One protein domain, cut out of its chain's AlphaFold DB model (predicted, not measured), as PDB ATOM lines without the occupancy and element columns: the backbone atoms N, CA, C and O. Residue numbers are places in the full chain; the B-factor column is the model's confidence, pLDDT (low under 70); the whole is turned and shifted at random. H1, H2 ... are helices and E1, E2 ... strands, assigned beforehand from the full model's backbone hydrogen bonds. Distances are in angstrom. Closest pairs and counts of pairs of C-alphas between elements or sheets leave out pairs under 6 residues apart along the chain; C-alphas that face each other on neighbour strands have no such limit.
ATOM      1  N   ASP A   5      16.253  68.658 174.085       55.91
ATOM      2  CA  ASP A   5      17.648  69.032 174.306       55.91
ATOM      3  C   ASP A   5      17.756  70.396 174.987       55.91
ATOM      4  O   ASP A   5      18.559  70.554 175.903       55.91
ATOM      5  N   PHE A   6      16.894  71.355 174.632       58.41
ATOM      6  CA  PHE A   6      16.837  72.661 175.297       58.41
ATOM      7  C   PHE A   6      16.580  72.518 176.801       58.41
ATOM      8  O   PHE A   6      17.300  73.078 177.629       58.41
ATOM      9  N   PHE A   7      15.583  71.722 177.159       56.91
ATOM     10  CA  PHE A   7      15.136  71.559 178.536       56.91
ATOM     11  C   PHE A   7      16.091  70.665 179.353       56.91
ATOM     12  O   PHE A   7      16.330  70.908 180.541       56.91
ATOM     13  N   GLY A   8      16.689  69.668 178.693       54.09
ATOM     14  CA  GLY A   8      17.789  68.861 179.215       54.09
ATOM     15  C   GLY A   8      19.104  69.638 179.357       54.09
ATOM     16  O   GLY A   8      19.952  69.262 180.173       54.09
ATOM     17  N   SER A   9      19.278  70.732 178.607       55.78
ATOM     18  CA  SER A   9      20.484  71.551 178.655       55.78
ATOM     19  C   SER A   9      20.600  72.307 179.980       55.78
ATOM     20  O   SER A   9      19.626  72.735 180.602       55.78
ATOM     21  N   ARG A  10      21.841  72.551 180.403       56.34
ATOM     22  CA  ARG A  10      22.136  73.469 181.514       56.34
ATOM     23  C   ARG A  10      21.846  74.937 181.157       56.34
ATOM     24  O   ARG A  10      21.871  75.771 182.061       56.34
ATOM     25  N   ALA A  11      21.582  75.249 179.883       56.59
ATOM     26  CA  ALA A  11      21.542  76.611 179.358       56.59
ATOM     27  C   ALA A  11      20.360  77.418 179.900       56.59
ATOM     28  O   ALA A  11      20.560  78.544 180.337       56.59
ATOM     29  N   TRP A  12      19.155  76.846 179.985       65.50
ATOM     30  CA  TRP A  12      17.990  77.592 180.479       65.50
ATOM     31  C   TRP A  12      18.083  77.892 181.986       65.50
ATOM     32  O   TRP A  12      17.796  79.009 182.417       65.50
ATOM     33  N   ARG A  13      18.565  76.934 182.800       62.19
ATOM     34  CA  ARG A  13      18.788  77.145 184.242       62.19
ATOM     35  C   ARG A  13      19.877  78.189 184.472       62.19
ATOM     36  O   ARG A  13      19.711  79.055 185.325       62.19
ATOM     37  N   ALA A  14      20.983  78.105 183.733       63.88
ATOM     38  CA  ALA A  14      22.044  79.105 183.793       63.88
ATOM     39  C   ALA A  14      21.539  80.479 183.324       63.88
ATOM     40  O   ALA A  14      21.807  81.468 183.993       63.88
ATOM     41  N   GLY A  15      20.743  80.528 182.253       66.69
ATOM     42  CA  GLY A  15      20.140  81.741 181.708       66.69
ATOM     43  C   GLY A  15      19.232  82.452 182.707       66.69
ATOM     44  O   GLY A  15      19.441  83.631 182.971       66.69
ATOM     45  N   LEU A  16      18.290  81.744 183.343       68.00
ATOM     46  CA  LEU A  16      17.413  82.335 184.365       68.00
ATOM     47  C   LEU A  16      18.184  82.808 185.600       68.00
ATOM     48  O   LEU A  16      17.933  83.899 186.105       68.00
ATOM     49  N   VAL A  17      19.141  82.007 186.080       67.94
ATOM     50  CA  VAL A  17      19.964  82.368 187.245       67.94
ATOM     51  C   VAL A  17      20.841  83.583 186.940       67.94
ATOM     52  O   VAL A  17      20.936  84.488 187.765       67.94
ATOM     53  N   ASN A  18      21.473  83.624 185.767       69.94
ATOM     54  CA  ASN A  18      22.318  84.741 185.355       69.94
ATOM     55  C   ASN A  18      21.488  86.001 185.121       69.94
ATOM     56  O   ASN A  18      21.868  87.060 185.607       69.94
ATOM     57  N   PHE A  19      20.330  85.884 184.468       70.62
ATOM     58  CA  PHE A  19      19.392  86.990 184.299       70.62
ATOM     59  C   PHE A  19      18.976  87.575 185.654       70.62
ATOM     60  O   PHE A  19      19.077  88.786 185.856       70.62
ATOM     61  N   ALA A  20      18.590  86.722 186.610       72.12
ATOM     62  CA  ALA A  20      18.180  87.175 187.936       72.12
ATOM     63  C   ALA A  20      19.314  87.855 188.714       72.12
ATOM     64  O   ALA A  20      19.098  88.892 189.344       72.12
ATOM     65  N   LYS A  21      20.540  87.323 188.615       73.38
ATOM     66  CA  LYS A  21      21.737  87.931 189.214       73.38
ATOM     67  C   LYS A  21      22.080  89.283 188.589       73.38
ATOM     68  O   LYS A  21      22.315  90.238 189.322       73.38
ATOM     69  N   LEU A  22      22.094  89.375 187.257       74.56
ATOM     70  CA  LEU A  22      22.416  90.607 186.527       74.56
ATOM     71  C   LEU A  22      21.424  91.729 186.846       74.56
ATOM     72  O   LEU A  22      21.820  92.880 187.002       74.56
ATOM     73  N   ARG A  23      20.139  91.387 186.976       73.94
ATOM     74  CA  ARG A  23      19.065  92.338 187.284       73.94
ATOM     75  C   ARG A  23      18.900  92.636 188.776       73.94
ATOM     76  O   ARG A  23      18.085  93.486 189.105       73.94
ATOM     77  N   LYS A  24      19.675  91.983 189.657       79.50
ATOM     78  CA  LYS A  24      19.590  92.121 191.124       79.50
ATOM     79  C   LYS A  24      18.152  91.988 191.645       79.50
ATOM     80  O   LYS A  24      17.732  92.772 192.489       79.50
ATOM     81  N   ILE A  25      17.405  91.011 191.126       74.94
ATOM     82  CA  ILE A  25      16.003  90.806 191.514       74.94
ATOM     83  C   ILE A  25      15.972  90.361 192.989       74.94
ATOM     84  O   ILE A  25      16.570  89.325 193.296       74.94
ATOM     85  N   PRO A  26      15.309  91.101 193.893       66.88
ATOM     86  CA  PRO A  26      15.285  90.804 195.327       66.88
ATOM     87  C   PRO A  26      14.487  89.534 195.662       66.88
ATOM     88  O   PRO A  26      14.904  88.772 196.533       66.88
ATOM     89  N   SER A  27      13.410  89.254 194.917       73.69
ATOM     90  CA  SER A  27      12.499  88.123 195.165       73.69
ATOM     91  C   SER A  27      12.115  87.386 193.872       73.69
ATOM     92  O   SER A  27      10.961  87.447 193.437       73.69
ATOM     93  N   PRO A  28      13.070  86.706 193.205       76.81
ATOM     94  CA  PRO A  28      12.794  85.996 191.966       76.81
ATOM     95  C   PRO A  28      11.957  84.744 192.238       76.81
ATOM     96  O   PRO A  28      12.367  83.848 192.978       76.81
ATOM     97  N   VAL A  29      10.811  84.647 191.574       81.94
ATOM     98  CA  VAL A  29       9.951  83.464 191.589       81.94
ATOM     99  C   VAL A  29       9.991  82.822 190.219       81.94
ATOM    100  O   VAL A  29       9.749  83.480 189.215       81.94
ATOM    101  N   VAL A  30      10.282  81.525 190.171       82.69
ATOM    102  CA  VAL A  30      10.182  80.757 188.928       82.69
ATOM    103  C   VAL A  30       8.939  79.882 188.997       82.69
ATOM    104  O   VAL A  30       8.740  79.185 189.989       82.69
ATOM    105  N   GLU A  31       8.111  79.894 187.961       87.56
ATOM    106  CA  GLU A  31       6.892  79.094 187.867       87.56
ATOM    107  C   GLU A  31       6.892  78.265 186.577       87.56
ATOM    108  O   GLU A  31       7.316  78.718 185.516       87.56
ATOM    109  N   VAL A  32       6.466  77.006 186.672       87.50
ATOM    110  CA  VAL A  32       6.252  76.137 185.504       87.50
ATOM    111  C   VAL A  32       4.777  76.145 185.182       87.50
ATOM    112  O   VAL A  32       3.976  75.854 186.065       87.50
ATOM    113  N   HIS A  33       4.437  76.415 183.927       88.50
ATOM    114  CA  HIS A  33       3.067  76.387 183.437       88.50
ATOM    115  C   HIS A  33       2.882  75.180 182.530       88.50
ATOM    116  O   HIS A  33       3.625  74.993 181.563       88.50
ATOM    117  N   CYS A  34       1.889  74.359 182.841       89.12
ATOM    118  CA  CYS A  34       1.571  73.150 182.105       89.12
ATOM    119  C   CYS A  34       0.501  73.397 181.036       89.12
ATOM    120  O   CYS A  34      -0.240  74.382 181.064       89.12
ATOM    121  N   ILE A  35       0.424  72.487 180.066       86.75
ATOM    122  CA  ILE A  35      -0.557  72.553 178.972       86.75
ATOM    123  C   ILE A  35      -1.989  72.376 179.494       86.75
ATOM    124  O   ILE A  35      -2.909  72.984 178.955       86.75
ATOM    125  N   ASP A  36      -2.166  71.605 180.569       88.75
ATOM    126  CA  ASP A  36      -3.454  71.392 181.242       88.75
ATOM    127  C   ASP A  36      -3.942  72.609 182.055       88.75
ATOM    128  O   ASP A  36      -5.009  72.561 182.662       88.75
ATOM    129  N   GLY A  37      -3.174  73.703 182.066       87.81
ATOM    130  CA  GLY A  37      -3.485  74.924 182.803       87.81
ATOM    131  C   GLY A  37      -3.010  74.923 184.255       87.81
ATOM    132  O   GLY A  37      -3.137  75.948 184.923       87.81
ATOM    133  N   THR A  38      -2.432  73.827 184.754       90.38
ATOM    134  CA  THR A  38      -1.818  73.810 186.087       90.38
ATOM    135  C   THR A  38      -0.503  74.587 186.099       90.38
ATOM    136  O   THR A  38       0.195  74.684 185.086       90.38
ATOM    137  N   SER A  39      -0.149  75.150 187.255       89.62
ATOM    138  CA  SER A  39       1.122  75.845 187.435       89.62
ATOM    139  C   SER A  39       1.769  75.546 188.786       89.62
ATOM    140  O   SER A  39       1.096  75.208 189.767       89.62
ATOM    141  N   PHE A  40       3.100  75.615 188.828       88.00
ATOM    142  CA  PHE A  40       3.894  75.245 189.999       88.00
ATOM    143  C   PHE A  40       5.001  76.255 190.270       88.00
ATOM    144  O   PHE A  40       5.976  76.323 189.517       88.00
ATOM    145  N   LYS A  41       4.902  76.974 191.392       87.00
ATOM    146  CA  LYS A  41       6.012  77.780 191.913       87.00
ATOM    147  C   LYS A  41       7.161  76.869 192.325       87.00
ATOM    148  O   LYS A  41       6.996  76.005 193.186       87.00
ATOM    149  N   LEU A  42       8.318  77.064 191.717       82.69
ATOM    150  CA  LEU A  42       9.482  76.207 191.857       82.69
ATOM    151  C   LEU A  42      10.339  76.598 193.056       82.69
ATOM    152  O   LEU A  42      10.827  77.718 193.142       82.69
ATOM    153  N   ALA A  43      10.633  75.615 193.899       75.81
ATOM    154  CA  ALA A  43      11.769  75.644 194.812       75.81
ATOM    155  C   ALA A  43      13.043  75.152 194.114       75.81
ATOM    156  O   ALA A  43      14.132  75.707 194.270       75.81
ATOM    157  N   ARG A  44      12.917  74.084 193.321       76.81
ATOM    158  CA  ARG A  44      14.028  73.509 192.562       76.81
ATOM    159  C   ARG A  44      13.509  72.785 191.333       76.81
ATOM    160  O   ARG A  44      12.423  72.214 191.333       76.81
ATOM    161  N   LEU A  45      14.337  72.754 190.297       77.19
ATOM    162  CA  LEU A  45      14.053  72.013 189.080       77.19
ATOM    163  C   LEU A  45      15.286  71.217 188.649       77.19
ATOM    164  O   LEU A  45      16.404  71.744 188.617       77.19
ATOM    165  N   ARG A  46      15.098  69.922 188.386       78.44
ATOM    166  CA  ARG A  46      16.167  68.994 187.993       78.44
ATOM    167  C   ARG A  46      15.794  68.314 186.672       78.44
ATOM    168  O   ARG A  46      14.973  67.395 186.691       78.44
ATOM    169  N   PRO A  47      16.393  68.723 185.541       76.62
ATOM    170  CA  PRO A  47      16.133  68.072 184.264       76.62
ATOM    171  C   PRO A  47      16.674  66.632 184.244       76.62
ATOM    172  O   PRO A  47      17.682  66.297 184.889       76.62
ATOM    173  N   ARG A  48      15.968  65.759 183.523       78.56
ATOM    174  CA  ARG A  48      16.326  64.365 183.215       78.56
ATOM    175  C   ARG A  48      16.154  64.122 181.718       78.56
ATOM    176  O   ARG A  48      15.700  64.994 180.993       78.56
ATOM    177  N   LYS A  49      16.531  62.939 181.236       75.38
ATOM    178  CA  LYS A  49      16.503  62.643 179.796       75.38
ATOM    179  C   LYS A  49      15.099  62.769 179.183       75.38
ATOM    180  O   LYS A  49      14.976  63.267 178.077       75.38
ATOM    181  N   THR A  50      14.060  62.345 179.901       74.19
ATOM    182  CA  THR A  50      12.681  62.267 179.376       74.19
ATOM    183  C   THR A  50      11.660  63.077 180.176       74.19
ATOM    184  O   THR A  50      10.505  63.168 179.783       74.19
ATOM    185  N   TYR A  51      12.059  63.666 181.301       79.94
ATOM    186  CA  TYR A  51      11.175  64.438 182.169       79.94
ATOM    187  C   TYR A  51      11.975  65.442 182.997       79.94
ATOM    188  O   TYR A  51      13.208  65.452 183.001       79.94
ATOM    189  N   VAL A  52      11.264  66.250 183.767       81.50
ATOM    190  CA  VAL A  52      11.803  67.167 184.760       81.50
ATOM    191  C   VAL A  52      11.275  66.802 186.133       81.50
ATOM    192  O   VAL A  52      10.084  66.571 186.317       81.50
ATOM    193  N   ILE A  53      12.162  66.797 187.122       85.69
ATOM    194  CA  ILE A  53      11.759  66.752 188.524       85.69
ATOM    195  C   ILE A  53      11.526  68.190 188.981       85.69
ATOM    196  O   ILE A  53      12.466  68.989 189.024       85.69
ATOM    197  N   VAL A  54      10.282  68.500 189.322       87.06
ATOM    198  CA  VAL A  54       9.843  69.775 189.887       87.06
ATOM    199  C   VAL A  54       9.676  69.616 191.393       87.06
ATOM    200  O   VAL A  54       8.836  68.850 191.848       87.06
ATOM    201  N   GLU A  55      10.456  70.353 192.175       88.06
ATOM    202  CA  GLU A  55      10.186  70.576 193.596       88.06
ATOM    203  C   GLU A  55       9.418  71.894 193.697       88.06
ATOM    204  O   GLU A  55       9.995  72.959 193.483       88.06
ATOM    205  N   ALA A  56       8.117  71.818 193.962       86.62
ATOM    206  CA  ALA A  56       7.223  72.969 194.014       86.62
ATOM    207  C   ALA A  56       6.912  73.369 195.458       86.62
ATOM    208  O   ALA A  56       6.703  72.499 196.305       86.62
ATOM    209  N   TYR A  57       6.817  74.668 195.733       82.69
ATOM    210  CA  TYR A  57       6.330  75.162 197.019       82.69
ATOM    211  C   TYR A  57       4.837  74.845 197.172       82.69
ATOM    212  O   TYR A  57       4.013  75.253 196.355       82.69
ATOM    213  N   GLY A  58       4.481  74.090 198.210       77.44
ATOM    214  CA  GLY A  58       3.095  73.856 198.601       77.44
ATOM    215  C   GLY A  58       2.553  74.974 199.494       77.44
ATOM    216  O   GLY A  58       3.312  75.721 200.107       77.44
ATOM    217  N   GLN A  59       1.224  75.038 199.622       68.88
ATOM    218  CA  GLN A  59       0.516  76.065 200.405       68.88
ATOM    219  C   GLN A  59       0.894  76.093 201.899       68.88
ATOM    220  O   GLN A  59       0.736  77.119 202.548       68.88
ATOM    221  N   ASN A  60       1.461  75.006 202.429       74.94
ATOM    222  CA  ASN A  60       1.807  74.871 203.850       74.94
ATOM    223  C   ASN A  60       3.325  74.948 204.104       74.94
ATOM    224  O   ASN A  60       3.819  74.363 205.066       74.94
ATOM    225  N   GLY A  61       4.095  75.535 203.181       67.06
ATOM    226  CA  GLY A  61       5.562  75.595 203.262       67.06
ATOM    227  C   GLY A  61       6.278  74.263 202.990       67.06
ATOM    228  O   GLY A  61       7.502  74.221 202.908       67.06
ATOM    229  N   LYS A  62       5.534  73.167 202.798       79.19
ATOM    230  CA  LYS A  62       6.085  71.873 202.380       79.19
ATOM    231  C   LYS A  62       6.323  71.861 200.877       79.19
ATOM    232  O   LYS A  62       5.429  72.201 200.105       79.19
ATOM    233  N   THR A  63       7.505  71.425 200.457       83.94
ATOM    234  CA  THR A  63       7.805  71.207 199.041       83.94
ATOM    235  C   THR A  63       7.232  69.877 198.569       83.94
ATOM    236  O   THR A  63       7.483  68.845 199.191       83.94
ATOM    237  N   ASN A  64       6.515  69.885 197.450       87.81
ATOM    238  CA  ASN A  64       6.047  68.673 196.783       87.81
ATOM    239  C   ASN A  64       6.939  68.355 195.586       87.81
ATOM    240  O   ASN A  64       7.298  69.248 194.823       87.81
ATOM    241  N   VAL A  65       7.261  67.076 195.402       89.50
ATOM    242  CA  VAL A  65       8.051  66.610 194.257       89.50
ATOM    243  C   VAL A  65       7.109  66.076 193.185       89.50
ATOM    244  O   VAL A  65       6.279  65.212 193.460       89.50
ATOM    245  N   ARG A  66       7.241  66.579 191.959       89.38
ATOM    246  CA  ARG A  66       6.515  66.115 190.775       89.38
ATOM    247  C   ARG A  66       7.487  65.728 189.675       89.38
ATOM    248  O   ARG A  66       8.563  66.306 189.546       89.38
ATOM    249  N   TYR A  67       7.078  64.761 188.872       90.44
ATOM    250  CA  TYR A  67       7.808  64.294 187.703       90.44
ATOM    251  C   TYR A  67       6.986  64.713 186.491       90.44
ATOM    252  O   TYR A  67       5.931  64.139 186.246       90.44
ATOM    253  N   LEU A  68       7.424  65.763 185.803       86.31
ATOM    254  CA  LEU A  68       6.709  66.331 184.667       86.31
ATOM    255  C   LEU A  68       7.400  65.904 183.372       86.31
ATOM    256  O   LEU A  68       8.542  66.315 183.144       86.31
ATOM    257  N   PRO A  69       6.747  65.089 182.527       85.81
ATOM    258  CA  PRO A  69       7.152  64.934 181.142       85.81
ATOM    259  C   PRO A  69       7.249  66.300 180.476       85.81
ATOM    260  O   PRO A  69       6.464  67.212 180.743       85.81
ATOM    261  N   TYR A  70       8.235  66.431 179.611       78.50
ATOM    262  CA  TYR A  70       8.530  67.665 178.905       78.50
ATOM    263  C   TYR A  70       7.336  68.188 178.106       78.50
ATOM    264  O   TYR A  70       7.013  69.371 178.149       78.50
ATOM    265  N   GLU A  71       6.619  67.272 177.474       81.06
ATOM    266  CA  GLU A  71       5.442  67.499 176.650       81.06
ATOM    267  C   GLU A  71       4.268  68.074 177.440       81.06
ATOM    268  O   GLU A  71       3.353  68.616 176.838       81.06
ATOM    269  N   GLN A  72       4.272  67.968 178.772       85.44
ATOM    270  CA  GLN A  72       3.242  68.572 179.616       85.44
ATOM    271  C   GLN A  72       3.551  70.030 179.961       85.44
ATOM    272  O   GLN A  72       2.670  70.727 180.460       85.44
ATOM    273  N   ILE A  73       4.768  70.510 179.692       83.81
ATOM    274  CA  ILE A  73       5.205  71.854 180.060       83.81
ATOM    275  C   ILE A  73       4.989  72.810 178.888       83.81
ATOM    276  O   ILE A  73       5.580  72.653 177.822       83.81
ATOM    277  N   LYS A  74       4.185  73.850 179.109       83.56
ATOM    278  CA  LYS A  74       3.850  74.877 178.118       83.56
ATOM    279  C   LYS A  74       4.891  75.998 178.050       83.56
ATOM    280  O   LYS A  74       5.236  76.438 176.958       83.56
ATOM    281  N   TYR A  75       5.339  76.492 179.204       82.12
ATOM    282  CA  TYR A  75       6.435  77.460 179.339       82.12
ATOM    283  C   TYR A  75       6.923  77.526 180.795       82.12
ATOM    284  O   TYR A  75       6.256  77.038 181.711       82.12
ATOM    285  N   ILE A  76       8.093  78.131 181.011       81.56
ATOM    286  CA  ILE A  76       8.603  78.490 182.345       81.56
ATOM    287  C   ILE A  76       8.638  80.007 182.451       81.56
ATOM    288  O   ILE A  76       9.100  80.671 181.532       81.56
ATOM    289  N   GLU A  77       8.206  80.559 183.570       84.44
ATOM    290  CA  GLU A  77       8.183  81.994 183.803       84.44
ATOM    291  C   GLU A  77       9.073  82.368 184.989       84.44
ATOM    292  O   GLU A  77       9.062  81.700 186.019       84.44
ATOM    293  N   LEU A  78       9.864  83.429 184.839       83.12
ATOM    294  CA  LEU A  78      10.529  84.136 185.924       83.12
ATOM    295  C   LEU A  78       9.753  85.420 186.192       83.12
ATOM    296  O   LEU A  78       9.565  86.254 185.302       83.12
ATOM    297  N   MET A  79       9.360  85.582 187.441       84.31
ATOM    298  CA  MET A  79       8.620  86.717 187.953       84.31
ATOM    299  C   MET A  79       9.361  87.351 189.123       84.31
ATOM    300  O   MET A  79      10.227  86.738 189.750       84.31
ATOM    301  N   GLU A  80       8.956  88.566 189.444       82.06
ATOM    302  CA  GLU A  80       9.259  89.220 190.708       82.06
ATOM    303  C   GLU A  80       7.981  89.317 191.538       82.06
ATOM    304  O   GLU A  80       6.933  89.747 191.041       82.06
ATOM    305  N   GLU A  81       8.059  88.893 192.799       73.69
ATOM    306  CA  GLU A  81       7.029  89.211 193.785       73.69
ATOM    307  C   GLU A  81       7.353  90.566 194.410       73.69
ATOM    308  O   GLU A  81       8.387  90.725 195.058       73.69
ATOM    309  N   SER A  82       6.474  91.554 194.208       66.00
ATOM    310  CA  SER A  82       6.627  92.859 194.851       66.00
ATOM    311  C   SER A  82       6.514  92.704 196.371       66.00
ATOM    312  O   SER A  82       5.525  92.131 196.840       66.00
ATOM    313  N   GLU A  83       7.442  93.286 197.132       59.84
ATOM    314  CA  GLU A  83       7.393  93.301 198.605       59.84
ATOM    315  C   GLU A  83       6.101  93.941 199.154       59.84
ATOM    316  O   GLU A  83       5.643  93.593 200.238       59.84
ATOM    317  N   GLU A  84       5.455  94.817 198.378       57.75
ATOM    318  CA  GLU A  84       4.237  95.538 198.774       57.75
ATOM    319  C   GLU A  84       2.918  94.805 198.450       57.75
ATOM    320  O   GLU A  84       1.839  95.378 198.599       57.75
ATOM    321  N   GLY A  85       2.964  93.558 197.966       52.12
ATOM    322  CA  GLY A  85       1.757  92.782 197.642       52.12
ATOM    323  C   GLY A  85       0.918  93.331 196.476       52.12
ATOM    324  O   GLY A  85      -0.240  92.944 196.321       52.12
ATOM    325  N   ARG A  86       1.478  94.225 195.646       52.44
ATOM    326  CA  ARG A  86       0.767  94.930 194.563       52.44
ATOM    327  C   ARG A  86       0.681  94.172 193.239       52.44
ATOM    328  O   ARG A  86      -0.077  94.589 192.367       52.44
ATOM    329  N   GLY A  87       1.379  93.053 193.081       61.62
ATOM    330  CA  GLY A  87       1.186  92.192 191.916       61.62
ATOM    331  C   GLY A  87       2.345  91.250 191.632       61.62
ATOM    332  O   GLY A  87       3.441  91.388 192.172       61.62
ATOM    333  N   ARG A  88       2.073  90.269 190.767       69.69
ATOM    334  CA  ARG A  88       3.097  89.441 190.128       69.69
ATOM    335  C   ARG A  88       3.478  90.104 188.815       69.69
ATOM    336  O   ARG A  88       2.594  90.389 188.008       69.69
ATOM    337  N   HIS A  89       4.769  90.325 188.600       76.31
ATOM    338  CA  HIS A  89       5.268  90.885 187.350       76.31
ATOM    339  C   HIS A  89       6.137  89.862 186.629       76.31
ATOM    340  O   HIS A  89       7.184  89.457 187.137       76.31
ATOM    341  N   THR A  90       5.707  89.455 185.435       79.75
ATOM    342  CA  THR A  90       6.512  88.639 184.528       79.75
ATOM    343  C   THR A  90       7.738  89.422 184.094       79.75
ATOM    344  O   THR A  90       7.629  90.457 183.440       79.75
ATOM    345  N   LEU A  91       8.917  88.901 184.417       76.12
ATOM    346  CA  LEU A  91      10.184  89.470 183.973       76.12
ATOM    347  C   LEU A  91      10.702  88.774 182.716       76.12
ATOM    348  O   LEU A  91      11.287  89.415 181.840       76.12
ATOM    349  N   LYS A  92      10.500  87.456 182.620       75.38
ATOM    350  CA  LYS A  92      10.882  86.669 181.446       75.38
ATOM    351  C   LYS A  92      10.081  85.374 181.384       75.38
ATOM    352  O   LYS A  92      10.043  84.638 182.360       75.38
ATOM    353  N   ALA A  93       9.534  85.049 180.218       74.88
ATOM    354  CA  ALA A  93       8.993  83.726 179.933       74.88
ATOM    355  C   ALA A  93       9.920  82.984 178.962       74.88
ATOM    356  O   ALA A  93      10.399  83.553 177.980       74.88
ATOM    357  N   LEU A  94      10.185  81.717 179.257       72.38
ATOM    358  CA  LEU A  94      10.903  80.779 178.411       72.38
ATOM    359  C   LEU A  94       9.891  79.871 177.717       72.38
ATOM    360  O   LEU A  94       9.305  79.008 178.384       72.38
ATOM    361  N   PRO A  95       9.677  80.034 176.401       64.88
ATOM    362  CA  PRO A  95       8.884  79.081 175.650       64.88
ATOM    363  C   PRO A  95       9.593  77.726 175.656       64.88
ATOM    364  O   PRO A  95      10.816  77.637 175.556       64.88
ATOM    365  N   THR A  96       8.817  76.656 175.778       62.50
ATOM    366  CA  THR A  96       9.350  75.285 175.784       62.50
ATOM    367  C   THR A  96       9.170  74.601 174.428       62.50
ATOM    368  O   THR A  96       9.712  73.521 174.198       62.50
ATOM    369  N   SER A  97       8.489  75.266 173.486       50.19
ATOM    370  CA  SER A  97       8.360  74.858 172.089       50.19
ATOM    371  C   SER A  97       8.950  75.904 171.124       50.19
ATOM    372  O   SER A  97       8.553  77.063 171.111       50.19
ATOM    373  N   MET A  98       9.912  75.446 170.312       45.44
ATOM    374  CA  MET A  98      10.434  75.979 169.034       45.44
ATOM    375  C   MET A  98      10.883  77.448 168.876       45.44
ATOM    376  O   MET A  98      11.605  77.705 167.922       45.44
TER     377      MET A  98
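AT A GLANCE: This is residues 5 to 98 of the 107 residues of an uncharacterized protein of Chloroflexi bacterium RBG_13_53_26 (UniProt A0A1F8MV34). One strongly twisted sheet of six strands has a single longer helix, H2, over one face, running along the strands E1 and E5. The strand E2 bends sharply, and the edge part made by E3 and E4 swings away from the part made by E1, E5 and E6; the short helix H1 only grazes the sheet. The printed part has 94 residues, with two named helices followed by six named strands, H1 H2 E1 E2 E3 E4 E5 E6, and its class is mixed, helices and strands. The sheet order is E4 E3 E2 E1 E5 E6, all antiparallel. The whole is compact, with a radius of gyration of the C-alphas of 13.1 A and spans of 39 by 31 by 20 A.

HOW THE PARTS SIT: H1, residues 5 to 8, is close to but not clearly touching H2, residues 11 to 22; their closest C-alphas, of Phe 6 and Trp 12, are 7.2 A apart. H1 grazes the sheet with residues 7 to 8, and its C-alpha 8 is 5.4 A from that of Pro 47. H2 and E5, residues 73 to 81, come closest at the C-alphas of Leu 16 and Leu 78, 7.3 A. H2 has a height over the sheet of 9.3 A and lies over E5 and E1, residues 28 to 34, at 23 degrees to E1 on the local plane. H2 and E6, residues 88 to 95, are near each other, with 9 pairs of C-alphas within 10 A. E1, E2, residues 39 to 47, E3, residues 51 to 57, and E4, residues 63 to 69, form a meander, each strand the antiparallel neighbour of the one before. E2 bends by 98 degrees at residue 43 and pairs in a staggered way, with E1 over 39 to 41 and with E3 over 42 to 47. N 40 and O 32 are 2.9 A apart between E2 and E1, N 55 and O 44 2.8 A between E3 and E2, and N 54 and O 66 2.8 A between E3 and E4. Across E1 and E5, N 31 and O 77 are 2.8 A apart; across the hairpin E5 and E6, N 78 and O 92 are 2.8 A apart. In H2 every O i to N i+4 pair is within hydrogen-bond range; H1 is too short for such a pair.

IN THESE COORDINATES: H1 begins at C-alpha 5, (17.648, 69.032, 174.306). H2 is 15.7 A long, E1 19.7 A, E3 18.9 A, E4 19.0 A and E5 22.2 A. E6, 18.7 A long, bends by 66 degrees at residue 91 and ends at C-alpha 95, (8.884, 79.081, 175.650).

THE WHOLE: The C-alphas farthest apart, of Lys 49 and Glu 84, are 39.9 A apart. The printed part has no cut and no long link. Mean pLDDT of the printed part is 75.3; 28 residues are under 70, among them 5 to 18, 82 to 88 and 95 to 98.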